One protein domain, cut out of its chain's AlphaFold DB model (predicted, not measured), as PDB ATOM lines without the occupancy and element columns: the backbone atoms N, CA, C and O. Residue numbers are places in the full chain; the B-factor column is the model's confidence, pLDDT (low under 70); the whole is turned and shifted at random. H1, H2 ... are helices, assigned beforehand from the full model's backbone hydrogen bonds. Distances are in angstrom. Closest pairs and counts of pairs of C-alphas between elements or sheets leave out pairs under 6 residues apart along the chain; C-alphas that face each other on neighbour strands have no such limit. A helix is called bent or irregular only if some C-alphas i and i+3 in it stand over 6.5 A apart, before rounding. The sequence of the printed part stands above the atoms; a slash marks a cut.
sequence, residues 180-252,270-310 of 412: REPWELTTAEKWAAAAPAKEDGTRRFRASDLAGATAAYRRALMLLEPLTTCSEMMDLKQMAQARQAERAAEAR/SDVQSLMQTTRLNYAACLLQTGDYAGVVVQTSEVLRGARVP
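AT A GLANCE: This is residues 180 to 252 and 270 to 310 of the 412 residues of an uncharacterized protein of Caulochytrium protostelioides (UniProt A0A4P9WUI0). The longest helix, H3, sticks out as an arm, with residues 231 to 236 and 238 to 252 standing free, from a compact body of four helices. In that body H1, H2 and H4 form an up-and-down bundle, each running against the one before it in the chain, and H5 packs on H4, folding back along it. The printed part has 114 residues with five named helices, H1 to H5 in order, and no named strand; its class is all helix. With the arm, the whole is only just loose, close to compact, with a radius of gyration of the C-alphas of 16.2 A, and it is elongated, spanning 53 by 32 by 20 A.

IN THESE COORDINATES: Find C-alpha 231 at (102.526, 91.759, 76.872); from there H3, residues 231 to 252, runs 30.7 A to C-alpha 252 at (110.570, 66.417, 92.255). Before it, H2 covers residues 210 to 229, 28.8 A long, and H1 covers residues 187 to 206, 29.4 A long, beginning at C-alpha 187 at (107.333, 92.839, 66.707). Both are only just irregular: C-alphas 192 and 195 of H1 are 6.51 A apart, and C-alphas 223 and 226 of H2 are 6.53 A apart. After the cut, look for H4 at residues 270 to 290, 30.1 A long, and H5 at residues 293 to 306, 20.1 A long, ending at C-alpha 306 at (118.803, 90.530, 82.941).

HOW THE PARTS SIT: Start at H4, the hub, which touches H1, H2 and H5. It touches H2 at a shallow tilt of 29 degrees, opposite ways, and the closest C-alphas, of Tyr 217 and Tyr 283, are 5.7 A apart. H4 and H5 form a helical hairpin at a shallow tilt of 15 degrees, with the C-alphas of Ala 284 and Val 296 closest at 4.8 A. H1 and H2 form another at 24 degrees, with the C-alphas of Gly 201 and Ala 213 closest at 4.1 A. H1 and H4 touch and run the same way at a shallow tilt of 33 degrees, only just short of steep; their closest C-alphas, of Lys 198 and Thr 279, are 6.2 A apart. H3 is close to H2 but not clearly touching, at a steep tilt of 66 degrees, with the C-alphas of Leu 227 and Met 233 closest at 7.3 A. H3 is apart from H1, H4 and H5, and H5 is apart from H1 and H2. Every O i to N i+4 pair is within hydrogen-bond range in H3, H4 and H5, against 14 of 16 in H1 and 13 of 16 in H2.

THE WHOLE: The two farthest C-alphas, of Asp 209 and Arg 252, are 53.0 A apart. Residues 253 to 269 are not printed, and C-alphas 252 and 270 are 24.5 A apart across this cut; the links printed whole are tight. The mean pLDDT of the printed part is 80.2, with residues 229 to 252, 270 and 307 to 308 under 70.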
ATOM      1  N   ARG A 180     113.297 102.892  58.518       81.00
ATOM      2  CA  ARG A 180     112.081 102.800  59.336       81.00
ATOM      3  C   ARG A 180     112.413 102.987  60.812       81.00
ATOM      4  O   ARG A 180     113.389 102.416  61.322       81.00
ATOM      5  N   GLU A 181     111.570 103.766  61.474       81.81
ATOM      6  CA  GLU A 181     111.671 104.063  62.902       81.81
ATOM      7  C   GLU A 181     111.047 102.941  63.760       81.81
ATOM      8  O   GLU A 181     110.182 102.208  63.276       81.81
ATOM      9  N   PRO A 182     111.443 102.760  65.036       77.25
ATOM     10  CA  PRO A 182     111.009 101.618  65.851       77.25
ATOM     11  C   PRO A 182     109.491 101.483  66.013       77.25
ATOM     12  O   PRO A 182     108.983 100.370  66.087       77.25
ATOM     13  N   TRP A 183     108.747 102.587  66.069       75.88
ATOM     14  CA  TRP A 183     107.280 102.560  66.163       75.88
ATOM     15  C   TRP A 183     106.598 102.172  64.845       75.88
ATOM     16  O   TRP A 183     105.445 101.762  64.851       75.88
ATOM     17  N   GLU A 184     107.311 102.251  63.720       74.12
ATOM     18  CA  GLU A 184     106.820 101.844  62.401       74.12
ATOM     19  C   GLU A 184     106.959 100.340  62.148       74.12
ATOM     20  O   GLU A 184     106.476  99.853  61.127       74.12
ATOM     21  N   LEU A 185     107.684  99.628  63.014       74.75
ATOM     22  CA  LEU A 185     108.048  98.222  62.855       74.75
ATOM     23  C   LEU A 185     107.185  97.330  63.756       74.75
ATOM     24  O   LEU A 185     107.051  97.565  64.965       74.75
ATOM     25  N   THR A 186     106.660  96.256  63.176       75.69
ATOM     26  CA  THR A 186     106.013  95.168  63.922       75.69
ATOM     27  C   THR A 186     107.016  94.447  64.834       75.69
ATOM     28  O   THR A 186     108.232  94.553  64.664       75.69
ATOM     29  N   THR A 187     106.519  93.676  65.803       74.06
ATOM     30  CA  THR A 187     107.333  92.839  66.707       74.06
ATOM     31  C   THR A 187     108.290  91.915  65.936       74.06
ATOM     32  O   THR A 187     109.464  91.805  66.288       74.06
ATOM     33  N   ALA A 188     107.824  91.317  64.833       71.94
ATOM     34  CA  ALA A 188     108.630  90.450  63.972       71.94
ATOM     35  C   ALA A 188     109.691  91.224  63.167       71.94
ATOM     36  O   ALA A 188     110.845  90.801  63.099       71.94
ATOM     37  N   GLU A 189     109.345  92.386  62.605       75.69
ATOM     38  CA  GLU A 189     110.303  93.225  61.869       75.69
ATOM     39  C   GLU A 189     111.383  93.819  62.788       75.69
ATOM     40  O   GLU A 189     112.547  93.889  62.399       75.69
ATOM     41  N   LYS A 190     111.028  94.199  64.026       80.12
ATOM     42  CA  LYS A 190     111.986  94.626  65.061       80.12
ATOM     43  C   LYS A 190     113.017  93.542  65.349       80.12
ATOM     44  O   LYS A 190     114.209  93.837  65.391       80.12
ATOM     45  N   TRP A 191     112.562  92.299  65.512       82.88
ATOM     46  CA  TRP A 191     113.435  91.146  65.718       82.88
ATOM     47  C   TRP A 191     114.370  90.926  64.523       82.88
ATOM     48  O   TRP A 191     115.589  90.895  64.698       82.88
ATOM     49  N   ALA A 192     113.820  90.877  63.307       78.50
ATOM     50  CA  ALA A 192     114.594  90.697  62.079       78.50
ATOM     51  C   ALA A 192     115.626  91.821  61.846       78.50
ATOM     52  O   ALA A 192     116.729  91.555  61.378       78.50
ATOM     53  N   ALA A 193     115.306  93.068  62.211       83.25
ATOM     54  CA  ALA A 193     116.200  94.218  62.062       83.25
ATOM     55  C   ALA A 193     117.257  94.353  63.181       83.25
ATOM     56  O   ALA A 193     118.263  95.041  62.991       83.25
ATOM     57  N   ALA A 194     117.064  93.712  64.341       85.69
ATOM     58  CA  ALA A 194     117.962  93.850  65.489       85.69
ATOM     59  C   ALA A 194     119.339  93.197  65.271       85.69
ATOM     60  O   ALA A 194     120.360  93.784  65.638       85.69
ATOM     61  N   ALA A 195     119.386  92.007  64.658       84.75
ATOM     62  CA  ALA A 195     120.648  91.318  64.379       84.75
ATOM     63  C   ALA A 195     121.522  92.074  63.349       84.75
ATOM     64  O   ALA A 195     122.661  92.398  63.703       84.75
ATOM     65  N   PRO A 196     121.006  92.503  62.174       87.94
ATOM     66  CA  PRO A 196     121.742  93.372  61.254       87.94
ATOM     67  C   PRO A 196     122.242  94.667  61.906       87.94
ATOM     68  O   PRO A 196     123.384  95.060  61.691       87.94
ATOM     69  N   ALA A 197     121.446  95.315  62.768       91.31
ATOM     70  CA  ALA A 197     121.875  96.535  63.462       91.31
ATOM     71  C   ALA A 197     123.074  96.304  64.412       91.31
ATOM     72  O   ALA A 197     123.974  97.145  64.505       91.31
ATOM     73  N   LYS A 198     123.133  95.148  65.088       93.06
ATOM     74  CA  LYS A 198     124.288  94.731  65.904       93.06
ATOM     75  C   LYS A 198     125.511  94.397  65.038       93.06
ATOM     76  O   LYS A 198     126.640  94.717  65.423       93.06
ATOM     77  N   GLU A 199     125.315  93.747  63.895       93.19
ATOM     78  CA  GLU A 199     126.390  93.426  62.947       93.19
ATOM     79  C   GLU A 199     126.992  94.694  62.334       93.19
ATOM     80  O   GLU A 199     128.214  94.833  62.296       93.19
ATOM     81  N   ASP A 200     126.154  95.673  61.987       93.62
ATOM     82  CA  ASP A 200     126.549  97.023  61.585       93.62
ATOM     83  C   ASP A 200     127.405  97.720  62.644       93.62
ATOM     84  O   ASP A 200     128.491  98.221  62.332       93.62
ATOM     85  N   GLY A 201     126.976  97.689  63.910       94.12
ATOM     86  CA  GLY A 201     127.777  98.194  65.026       94.12
ATOM     87  C   GLY A 201     129.117  97.467  65.164       94.12
ATOM     88  O   GLY A 201     130.141  98.091  65.440       94.12
ATOM     89  N   THR A 202     129.146  96.160  64.900       94.50
ATOM     90  CA  THR A 202     130.365  95.334  64.975       94.50
ATOM     91  C   THR A 202     131.324  95.632  63.821       94.50
ATOM     92  O   THR A 202     132.537  95.697  64.034       94.50
ATOM     93  N   ARG A 203     130.803  95.873  62.614       96.56
ATOM     94  CA  ARG A 203     131.573  96.297  61.436       96.56
ATOM     95  C   ARG A 203     132.189  97.680  61.652       96.56
ATOM     96  O   ARG A 203     133.393  97.834  61.468       96.56
ATOM     97  N   ARG A 204     131.396  98.655  62.111       95.25
ATOM     98  CA  ARG A 204     131.858 100.023  62.409       95.25
ATOM     99  C   ARG A 204     132.885 100.061  63.541       95.25
ATOM    100  O   ARG A 204     133.906 100.720  63.403       95.25
ATOM    101  N   PHE A 205     132.681  99.274  64.601       94.62
ATOM    102  CA  PHE A 205     133.640  99.151  65.703       94.62
ATOM    103  C   PHE A 205     135.000  98.607  65.238       94.62
ATOM    104  O   PHE A 205     136.037  99.131  65.630       94.62
ATOM    105  N   ARG A 206     135.013  97.599  64.351       94.69
ATOM    106  CA  ARG A 206     136.253  97.093  63.726       94.69
ATOM    107  C   ARG A 206     136.923  98.117  62.804       94.69
ATOM    108  O   ARG A 206     138.138  98.079  62.664       94.69
ATOM    109  N   ALA A 207     136.148  99.015  62.199       94.31
ATOM    110  CA  ALA A 207     136.637 100.124  61.379       94.31
ATOM    111  C   ALA A 207     137.021 101.380  62.194       94.31
ATOM    112  O   ALA A 207     137.287 102.423  61.604       94.31
ATOM    113  N   SER A 208     137.019 101.308  63.532       93.00
ATOM    114  CA  SER A 208     137.257 102.437  64.449       93.00
ATOM    115  C   SER A 208     136.257 103.606  64.340       93.00
ATOM    116  O   SER A 208     136.461 104.649  64.959       93.00
ATOM    117  N   ASP A 209     135.132 103.433  63.634       95.00
ATOM    118  CA  ASP A 209     133.997 104.368  63.637       95.00
ATOM    119  C   ASP A 209     133.197 104.197  64.939       95.00
ATOM    120  O   ASP A 209     132.154 103.539  64.989       95.00
ATOM    121  N   LEU A 210     133.719 104.760  66.031       93.44
ATOM    122  CA  LEU A 210     133.106 104.633  67.356       93.44
ATOM    123  C   LEU A 210     131.761 105.358  67.450       93.44
ATOM    124  O   LEU A 210     130.856 104.872  68.130       93.44
ATOM    125  N   ALA A 211     131.603 106.489  66.759       91.62
ATOM    126  CA  ALA A 211     130.365 107.265  66.762       91.62
ATOM    127  C   ALA A 211     129.232 106.506  66.052       91.62
ATOM    128  O   ALA A 211     128.155 106.311  66.622       91.62
ATOM    129  N   GLY A 212     129.488 105.994  64.845       92.50
ATOM    130  CA  GLY A 212     128.528 105.178  64.114       92.50
ATOM    131  C   GLY A 212     128.292 103.811  64.757       92.50
ATOM    132  O   GLY A 212     127.156 103.338  64.755       92.50
ATOM    133  N   ALA A 213     129.307 103.185  65.368       94.88
ATOM    134  CA  ALA A 213     129.122 101.953  66.141       94.88
ATOM    135  C   ALA A 213     128.187 102.173  67.341       94.88
ATOM    136  O   ALA A 213     127.235 101.417  67.535       94.88
ATOM    137  N   THR A 214     128.409 103.252  68.099       93.56
ATOM    138  CA  THR A 214     127.559 103.688  69.222       93.56
ATOM    139  C   THR A 214     126.113 103.896  68.760       93.56
ATOM    140  O   THR A 214     125.188 103.367  69.379       93.56
ATOM    141  N   ALA A 215     125.899 104.584  67.633       92.06
ATOM    142  CA  ALA A 215     124.568 104.790  67.060       92.06
ATOM    143  C   ALA A 215     123.889 103.477  66.618       92.06
ATOM    144  O   ALA A 215     122.711 103.267  66.917       92.06
ATOM    145  N   ALA A 216     124.622 102.575  65.958       93.75
ATOM    146  CA  ALA A 216     124.105 101.290  65.486       93.75
ATOM    147  C   ALA A 216     123.718 100.354  66.645       93.75
ATOM    148  O   ALA A 216     122.616  99.800  66.647       93.75
ATOM    149  N   TYR A 217     124.558 100.243  67.681       95.00
ATOM    150  CA  TYR A 217     124.219  99.470  68.878       95.00
ATOM    151  C   TYR A 217     123.048 100.078  69.655       95.00
ATOM    152  O   TYR A 217     122.170  99.337  70.092       95.00
ATOM    153  N   ARG A 218     122.972 101.412  69.771       93.00
ATOM    154  CA  ARG A 218     121.810 102.088  70.368       93.00
ATOM    155  C   ARG A 218     120.523 101.769  69.599       93.00
ATOM    156  O   ARG A 218     119.511 101.479  70.230       93.00
ATOM    157  N   ARG A 219     120.561 101.754  68.259       91.44
ATOM    158  CA  ARG A 219     119.418 101.343  67.422       91.44
ATOM    159  C   ARG A 219     119.048  99.874  67.645       91.44
ATOM    160  O   ARG A 219     117.870  99.573  67.784       91.44
ATOM    161  N   ALA A 220     120.025  98.971  67.743       92.69
ATOM    162  CA  ALA A 220     119.768  97.561  68.046       92.69
ATOM    163  C   ALA A 220     119.080  97.373  69.414       92.69
ATOM    164  O   ALA A 220     118.103  96.634  69.507       92.69
ATOM    165  N   LEU A 221     119.521  98.081  70.462       91.81
ATOM    166  CA  LEU A 221     118.870  98.042  71.780       91.81
ATOM    167  C   LEU A 221     117.453  98.624  71.746       91.81
ATOM    168  O   LEU A 221     116.536  98.001  72.266       91.81
ATOM    169  N   MET A 222     117.253  99.745  71.054       89.56
ATOM    170  CA  MET A 222     115.943 100.381  70.866       89.56
ATOM    171  C   MET A 222     114.925  99.479  70.140       89.56
ATOM    172  O   MET A 222     113.723  99.595  70.371       89.56
ATOM    173  N   LEU A 223     115.389  98.559  69.284       87.31
ATOM    174  CA  LEU A 223     114.550  97.525  68.668       87.31
ATOM    175  C   LEU A 223     114.274  96.345  69.614       87.31
ATOM    176  O   LEU A 223     113.179  95.791  69.572       87.31
ATOM    177  N   LEU A 224     115.243  95.964  70.454       87.88
ATOM    178  CA  LEU A 224     115.164  94.800  71.348       87.88
ATOM    179  C   LEU A 224     114.401  95.070  72.650       87.88
ATOM    180  O   LEU A 224     113.675  94.197  73.113       87.88
ATOM    181  N   GLU A 225     114.548  96.251  73.247       87.56
ATOM    182  CA  GLU A 225     113.958  96.581  74.551       87.56
ATOM    183  C   GLU A 225     112.423  96.449  74.571       87.56
ATOM    184  O   GLU A 225     111.930  95.750  75.463       87.56
ATOM    185  N   PRO A 226     111.661  96.956  73.575       83.88
ATOM    186  CA  PRO A 226     110.218  96.718  73.491       83.88
ATOM    187  C   PRO A 226     109.849  95.229  73.434       83.88
ATOM    188  O   PRO A 226     108.883  94.806  74.060       83.88
ATOM    189  N   LEU A 227     110.649  94.396  72.756       79.31
ATOM    190  CA  LEU A 227     110.406  92.948  72.662       79.31
ATOM    191  C   LEU A 227     110.541  92.242  74.020       79.31
ATOM    192  O   LEU A 227     110.046  91.130  74.193       79.31
ATOM    193  N   THR A 228     111.210  92.870  74.992       74.75
ATOM    194  CA  THR A 228     111.327  92.327  76.349       74.75
ATOM    195  C   THR A 228     110.144  92.670  77.254       74.75
ATOM    196  O   THR A 228     109.951  91.946  78.239       74.75
ATOM    197  N   THR A 229     109.380  93.720  76.914       67.75
ATOM    198  CA  THR A 229     108.272  94.296  77.697       67.75
ATOM    199  C   THR A 229     106.883  94.114  77.073       67.75
ATOM    200  O   THR A 229     105.900  94.224  77.801       67.75
ATOM    201  N   CYS A 230     106.765  93.824  75.771       63.53
ATOM    202  CA  CYS A 230     105.478  93.551  75.115       63.53
ATOM    203  C   CYS A 230     104.694  92.424  75.823       63.53
ATOM    204  O   CYS A 230     105.260  91.366  76.107       63.53
ATOM    205  N   SER A 231     103.388  92.643  76.057       50.41
ATOM    206  CA  SER A 231     102.526  91.759  76.872       50.41
ATOM    207  C   SER A 231     102.589  90.300  76.438       50.41
ATOM    208  O   SER A 231     102.846  89.438  77.263       50.41
ATOM    209  N   GLU A 232     102.513  90.030  75.132       51.94
ATOM    210  CA  GLU A 232     102.566  88.674  74.563       51.94
ATOM    211  C   GLU A 232     103.793  87.870  75.044       51.94
ATOM    212  O   GLU A 232     103.700  86.672  75.303       51.94
ATOM    213  N   MET A 233     104.945  88.527  75.230       47.72
ATOM    214  CA  MET A 233     106.168  87.919  75.773       47.72
ATOM    215  C   MET A 233     106.202  87.880  77.307       47.72
ATOM    216  O   MET A 233     106.917  87.055  77.876       47.72
ATOM    217  N   MET A 234     105.461  88.750  77.994       48.91
ATOM    218  CA  MET A 234     105.322  88.757  79.457       48.91
ATOM    219  C   MET A 234     104.373  87.648  79.920       48.91
ATOM    220  O   MET A 234     104.745  86.873  80.799       48.91
ATOM    221  N   ASP A 235     103.228  87.496  79.260       46.31
ATOM    222  CA  ASP A 235     102.256  86.425  79.489       46.31
ATOM    223  C   ASP A 235     102.896  85.058  79.192       46.31
ATOM    224  O   ASP A 235     102.828  84.134  80.006       46.31
ATOM    225  N   LEU A 236     103.660  84.950  78.095       48.41
ATOM    226  CA  LEU A 236     104.460  83.759  77.792       48.41
ATOM    227  C   LEU A 236     105.595  83.504  78.794       48.41
ATOM    228  O   LEU A 236     105.855  82.343  79.110       48.41
ATOM    229  N   LYS A 237     106.265  84.536  79.328       47.03
ATOM    230  CA  LYS A 237     107.260  84.370  80.406       47.03
ATOM    231  C   LYS A 237     106.610  83.873  81.693       47.03
ATOM    232  O   LYS A 237     107.138  82.937  82.286       47.03
ATOM    233  N   GLN A 238     105.482  84.451  82.102       54.28
ATOM    234  CA  GLN A 238     104.749  84.037  83.300       54.28
ATOM    235  C   GLN A 238     104.228  82.605  83.151       54.28
ATOM    236  O   GLN A 238     104.495  81.774  84.014       54.28
ATOM    237  N   MET A 239     103.610  82.259  82.016       47.16
ATOM    238  CA  MET A 239     103.191  80.884  81.717       47.16
ATOM    239  C   MET A 239     104.369  79.906  81.633       47.16
ATOM    240  O   MET A 239     104.250  78.769  82.083       47.16
ATOM    241  N   ALA A 240     105.516  80.306  81.076       49.28
ATOM    242  CA  ALA A 240     106.703  79.453  81.021       49.28
ATOM    243  C   ALA A 240     107.341  79.254  82.404       49.28
ATOM    244  O   ALA A 240     107.801  78.153  82.693       49.28
ATOM    245  N   GLN A 241     107.351  80.279  83.259       52.62
ATOM    246  CA  GLN A 241     107.838  80.197  84.637       52.62
ATOM    247  C   GLN A 241     106.887  79.385  85.523       52.62
ATOM    248  O   GLN A 241     107.361  78.523  86.257       52.62
ATOM    249  N   ALA A 242     105.570  79.570  85.389       47.50
ATOM    250  CA  ALA A 242     104.554  78.752  86.050       47.50
ATOM    251  C   ALA A 242     104.684  77.278  85.638       47.50
ATOM    252  O   ALA A 242     104.913  76.430  86.494       47.50
ATOM    253  N   ARG A 243     104.720  76.977  84.332       51.34
ATOM    254  CA  ARG A 243     104.934  75.608  83.825       51.34
ATOM    255  C   ARG A 243     106.297  75.025  84.198       51.34
ATOM    256  O   ARG A 243     106.426  73.811  84.293       51.34
ATOM    257  N   GLN A 244     107.332  75.846  84.390       52.50
ATOM    258  CA  GLN A 244     108.626  75.386  84.914       52.50
ATOM    259  C   GLN A 244     108.578  75.126  86.423       52.50
ATOM    260  O   GLN A 244     109.257  74.209  86.876       52.50
ATOM    261  N   ALA A 245     107.786  75.874  87.193       52.03
ATOM    262  CA  ALA A 245     107.561  75.630  88.615       52.03
ATOM    263  C   ALA A 245     106.699  74.376  88.841       52.03
ATOM    264  O   ALA A 245     107.087  73.519  89.631       52.03
ATOM    265  N   GLU A 246     105.610  74.221  88.082       49.16
ATOM    266  CA  GLU A 246     104.781  73.010  88.019       49.16
ATOM    267  C   GLU A 246     105.637  71.806  87.629       49.16
ATOM    268  O   GLU A 246     105.769  70.877  88.418       49.16
ATOM    269  N   ARG A 247     106.358  71.860  86.500       53.69
ATOM    270  CA  ARG A 247     107.249  70.764  86.083       53.69
ATOM    271  C   ARG A 247     108.431  70.540  87.019       53.69
ATOM    272  O   ARG A 247     108.975  69.444  87.028       53.69
ATOM    273  N   ALA A 248     108.857  71.525  87.809       56.34
ATOM    274  CA  ALA A 248     109.863  71.318  88.852       56.34
ATOM    275  C   ALA A 248     109.265  70.654  90.102       56.34
ATOM    276  O   ALA A 248     109.969  69.895  90.765       56.34
ATOM    277  N   ALA A 249     107.990  70.892  90.420       57.81
ATOM    278  CA  ALA A 249     107.253  70.143  91.435       57.81
ATOM    279  C   ALA A 249     106.971  68.706  90.955       57.81
ATOM    280  O   ALA A 249     107.293  67.749  91.658       57.81
ATOM    281  N   GLU A 250     106.507  68.540  89.715       53.88
ATOM    282  CA  GLU A 250     106.307  67.241  89.071       53.88
ATOM    283  C   GLU A 250     107.622  66.480  88.896       53.88
ATOM    284  O   GLU A 250     107.644  65.296  89.172       53.88
ATOM    285  N   ALA A 251     108.747  67.107  88.532       50.50
ATOM    286  CA  ALA A 251     110.051  66.431  88.434       50.50
ATOM    287  C   ALA A 251     110.692  66.137  89.804       50.50
ATOM    288  O   ALA A 251     111.556  65.262  89.907       50.50
ATOM    289  N   ARG A 252     110.272  66.830  90.872       58.66
ATOM    290  CA  ARG A 252     110.570  66.417  92.255       58.66
ATOM    291  C   ARG A 252     109.775  65.163  92.634       58.66
ATOM    292  O   ARG A 252     110.334  64.317  93.326       58.66
ATOM    293  N   SER A 270     114.966  83.310  75.167       65.00
ATOM    294  CA  SER A 270     116.409  83.201  75.422       65.00
ATOM    295  C   SER A 270     117.247  83.834  74.298       65.00
ATOM    296  O   SER A 270     118.287  84.441  74.562       65.00
ATOM    297  N   ASP A 271     116.776  83.752  73.057       74.12
ATOM    298  CA  ASP A 271     117.435  84.283  71.865       74.12
ATOM    299  C   ASP A 271     117.387  85.823  71.871       74.12
ATOM    300  O   ASP A 271     118.416  86.476  71.693       74.12
ATOM    301  N   VAL A 272     116.243  86.424  72.235       80.75
ATOM    302  CA  VAL A 272     116.132  87.880  72.466       80.75
ATOM    303  C   VAL A 272     117.048  88.346  73.603       80.75
ATOM    304  O   VAL A 272     117.777  89.327  73.444       80.75
ATOM    305  N   GLN A 273     117.055  87.649  74.746       82.12
ATOM    306  CA  GLN A 273     117.885  88.040  75.893       82.12
ATOM    307  C   GLN A 273     119.388  87.901  75.605       82.12
ATOM    308  O   GLN A 273     120.158  88.791  75.966       82.12
ATOM    309  N   SER A 274     119.822  86.844  74.913       84.75
ATOM    310  CA  SER A 274     121.231  86.648  74.542       84.75
ATOM    311  C   SER A 274     121.697  87.633  73.458       84.75
ATOM    312  O   SER A 274     122.805  88.183  73.544       84.75
ATOM    313  N   LEU A 275     120.840  87.958  72.481       88.19
ATOM    314  CA  LEU A 275     121.127  89.000  71.496       88.19
ATOM    315  C   LEU A 275     121.236  90.378  72.168       88.19
ATOM    316  O   LEU A 275     122.187  91.116  71.900       88.19
ATOM    317  N   MET A 276     120.343  90.698  73.106       89.69
ATOM    318  CA  MET A 276     120.398  91.932  73.893       89.69
ATOM    319  C   MET A 276     121.638  91.990  74.799       89.69
ATOM    320  O   MET A 276     122.339  93.000  74.798       89.69
ATOM    321  N   GLN A 277     121.972  90.907  75.509       90.44
ATOM    322  CA  GLN A 277     123.169  90.806  76.351       90.44
ATOM    323  C   GLN A 277     124.448  91.063  75.543       90.44
ATOM    324  O   GLN A 277     125.270  91.899  75.920       90.44
ATOM    325  N   THR A 278     124.602  90.391  74.398       92.69
ATOM    326  CA  THR A 278     125.771  90.581  73.524       92.69
ATOM    327  C   THR A 278     125.818  91.980  72.903       92.69
ATOM    328  O   THR A 278     126.900  92.559  72.794       92.69
ATOM    329  N   THR A 279     124.666  92.569  72.571       94.00
ATOM    330  CA  THR A 279     124.565  93.954  72.076       94.00
ATOM    331  C   THR A 279     124.983  94.965  73.147       94.00
ATOM    332  O   THR A 279     125.862  95.783  72.885       94.00
ATOM    333  N   ARG A 280     124.445  94.877  74.375       94.75
ATOM    334  CA  ARG A 280     124.819  95.761  75.499       94.75
ATOM    335  C   ARG A 280     126.297  95.649  75.859       94.75
ATOM    336  O   ARG A 280     126.937  96.657  76.142       94.75
ATOM    337  N   LEU A 281     126.868  94.445  75.803       94.38
ATOM    338  CA  LEU A 281     128.298  94.245  76.030       94.38
ATOM    339  C   LEU A 281     129.147  94.933  74.957       94.38
ATOM    340  O   LEU A 281     130.104  95.624  75.309       94.38
ATOM    341  N   ASN A 282     128.823  94.771  73.674       95.25
ATOM    342  CA  ASN A 282     129.555  95.440  72.596       95.25
ATOM    343  C   ASN A 282     129.385  96.967  72.651       95.25
ATOM    344  O   ASN A 282     130.356  97.699  72.468       95.25
ATOM    345  N   TYR A 283     128.189  97.445  72.995       95.62
ATOM    346  CA  TYR A 283     127.919  98.860  73.227       95.62
ATOM    347  C   TYR A 283     128.784  99.418  74.367       95.62
ATOM    348  O   TYR A 283     129.506 100.392  74.174       95.62
ATOM    349  N   ALA A 284     128.838  98.731  75.512       95.44
ATOM    350  CA  ALA A 284     129.717  99.081  76.627       95.44
ATOM    351  C   ALA A 284     131.216  99.071  76.252       95.44
ATOM    352  O   ALA A 284     131.993  99.831  76.824       95.44
ATOM    353  N   ALA A 285     131.645  98.254  75.284       94.12
ATOM    354  CA  ALA A 285     133.016  98.309  74.768       94.12
ATOM    355  C   ALA A 285     133.286  99.582  73.943       94.12
ATOM    356  O   ALA A 285     134.376 100.138  74.046       94.12
ATOM    357  N   CYS A 286     132.297 100.072  73.186       94.81
ATOM    358  CA  CYS A 286     132.381 101.354  72.477       94.81
ATOM    359  C   CYS A 286     132.428 102.525  73.465       94.81
ATOM    360  O   CYS A 286     133.305 103.375  73.364       94.81
ATOM    361  N   LEU A 287     131.539 102.521  74.465       94.00
ATOM    362  CA  LEU A 287     131.463 103.574  75.484       94.00
ATOM    363  C   LEU A 287     132.752 103.675  76.325       94.00
ATOM    364  O   LEU A 287     133.203 104.772  76.646       94.00
ATOM    365  N   LEU A 288     133.419 102.545  76.604       94.00
ATOM    366  CA  LEU A 288     134.749 102.531  77.233       94.00
ATOM    367  C   LEU A 288     135.844 103.197  76.381       94.00
ATOM    368  O   LEU A 288     136.823 103.673  76.950       94.00
ATOM    369  N   GLN A 289     135.716 103.194  75.050       92.94
ATOM    370  CA  GLN A 289     136.676 103.827  74.138       92.94
ATOM    371  C   GLN A 289     136.346 105.299  73.863       92.94
ATOM    372  O   GLN A 289     137.264 106.088  73.660       92.94
ATOM    373  N   THR A 290     135.068 105.690  73.894       91.56
ATOM    374  CA  THR A 290     134.644 107.096  73.762       91.56
ATOM    375  C   THR A 290     134.733 107.891  75.068       91.56
ATOM    376  O   THR A 290     134.653 109.115  75.035       91.56
ATOM    377  N   GLY A 291     134.915 107.222  76.212       91.88
ATOM    378  CA  GLY A 291     135.075 107.853  77.526       91.88
ATOM    379  C   GLY A 291     133.775 108.055  78.314       91.88
ATOM    380  O   GLY A 291     133.821 108.595  79.419       91.88
ATOM    381  N   ASP A 292     132.627 107.593  77.807       92.88
ATOM    382  CA  ASP A 292     131.355 107.609  78.544       92.88
ATOM    383  C   ASP A 292     131.290 106.453  79.558       92.88
ATOM    384  O   ASP A 292     130.606 105.440  79.386       92.88
ATOM    385  N   TYR A 293     132.033 106.602  80.652       93.94
ATOM    386  CA  TYR A 293     132.080 105.605  81.719       93.94
ATOM    387  C   TYR A 293     130.738 105.453  82.453       93.94
ATOM    388  O   TYR A 293     130.433 104.362  82.936       93.94
ATOM    389  N   ALA A 294     129.914 106.505  82.512       91.88
ATOM    390  CA  ALA A 294     128.591 106.441  83.133       91.88
ATOM    391  C   ALA A 294     127.657 105.523  82.326       91.88
ATOM    392  O   ALA A 294     127.055 104.601  82.885       91.88
ATOM    393  N   GLY A 295     127.624 105.691  81.000       90.69
ATOM    394  CA  GLY A 295     126.909 104.803  80.090       90.69
ATOM    395  C   GLY A 295     127.376 103.346  80.196       90.69
ATOM    396  O   GLY A 295     126.544 102.437  80.216       90.69
ATOM    397  N   VAL A 296     128.683 103.093  80.364       94.75
ATOM    398  CA  VAL A 296     129.209 101.730  80.603       94.75
ATOM    399  C   VAL A 296     128.606 101.104  81.860       94.75
ATOM    400  O   VAL A 296     128.174  99.949  81.808       94.75
ATOM    401  N   VAL A 297     128.559 101.834  82.982       93.38
ATOM    402  CA  VAL A 297     128.017 101.320  84.253       93.38
ATOM    403  C   VAL A 297     126.534 100.977  84.123       93.38
ATOM    404  O   VAL A 297     126.127  99.908  84.584       93.38
ATOM    405  N   VAL A 298     125.745 101.811  83.437       93.12
ATOM    406  CA  VAL A 298     124.332 101.519  83.140       93.12
ATOM    407  C   VAL A 298     124.219 100.231  82.322       93.12
ATOM    408  O   VAL A 298     123.627  99.256  82.778       93.12
ATOM    409  N   GLN A 299     124.854 100.172  81.150       93.00
ATOM    410  CA  GLN A 299     124.684  99.061  80.204       93.00
ATOM    411  C   GLN A 299     125.190  97.718  80.749       93.00
ATOM    412  O   GLN A 299     124.573  96.676  80.519       93.00
ATOM    413  N   THR A 300     126.286  97.723  81.511       93.12
ATOM    414  CA  THR A 300     126.797  96.516  82.185       93.12
ATOM    415  C   THR A 300     125.926  96.089  83.366       93.12
ATOM    416  O   THR A 300     125.769  94.890  83.592       93.12
ATOM    417  N   SER A 301     125.299  97.023  84.085       92.69
ATOM    418  CA  SER A 301     124.360  96.692  85.165       92.69
ATOM    419  C   SER A 301     123.034  96.142  84.632       92.69
ATOM    420  O   SER A 301     122.516  95.183  85.197       92.69
ATOM    421  N   GLU A 302     122.539  96.652  83.501       90.00
ATOM    422  CA  GLU A 302     121.394  96.069  82.786       90.00
ATOM    423  C   GLU A 302     121.674  94.635  82.314       90.00
ATOM    424  O   GLU A 302     120.814  93.760  82.433       90.00
ATOM    425  N   VAL A 303     122.890  94.361  81.825       90.50
ATOM    426  CA  VAL A 303     123.332  92.988  81.524       90.50
ATOM    427  C   VAL A 303     123.283  92.119  82.777       90.50
ATOM    428  O   VAL A 303     122.705  91.042  82.736       90.50
ATOM    429  N   LEU A 304     123.844  92.579  83.894       89.94
ATOM    430  CA  LEU A 304     123.917  91.780  85.119       89.94
ATOM    431  C   LEU A 304     122.558  91.570  85.804       89.94
ATOM    432  O   LEU A 304     122.394  90.563  86.488       89.94
ATOM    433  N   ARG A 305     121.576  92.457  85.594       86.94
ATOM    434  CA  ARG A 305     120.201  92.272  86.089       86.94
ATOM    435  C   ARG A 305     119.379  91.317  85.217       86.94
ATOM    436  O   ARG A 305     118.562  90.573  85.747       86.94
ATOM    437  N   GLY A 306     119.569  91.348  83.894       73.19
ATOM    438  CA  GLY A 306     118.803  90.530  82.941       73.19
ATOM    439  C   GLY A 306     119.423  89.171  82.586       73.19
ATOM    440  O   GLY A 306     118.735  88.307  82.044       73.19
ATOM    441  N   ALA A 307     120.714  88.958  82.851       68.62
ATOM    442  CA  ALA A 307     121.418  87.764  82.396       68.62
ATOM    443  C   ALA A 307     121.054  86.503  83.195       68.62
ATOM    444  O   ALA A 307     121.345  86.384  84.383       68.62
ATOM    445  N   ARG A 308     120.529  85.491  82.491       66.81
ATOM    446  CA  ARG A 308     120.347  84.127  83.025       66.81
ATOM    447  C   ARG A 308     121.680  83.435  83.344       66.81
ATOM    448  O   ARG A 308     121.729  82.581  84.224       66.81
ATOM    449  N   VAL A 309     122.746  83.794  82.624       72.69
ATOM    450  CA  VAL A 309     124.119  83.321  82.854       72.69
ATOM    451  C   VAL A 309     125.014  84.539  83.112       72.69
ATOM    452  O   VAL A 309     125.160  85.370  82.211       72.69
ATOM    453  N   PRO A 310     125.600  84.684  84.316       76.44
ATOM    454  CA  PRO A 310     126.421  85.841  84.655       76.44
ATOM    455  C   PRO A 310     127.723  85.853  83.842       76.44
ATOM    456  O   PRO A 310     128.512  84.913  83.880       76.44
TER     457      PRO A 310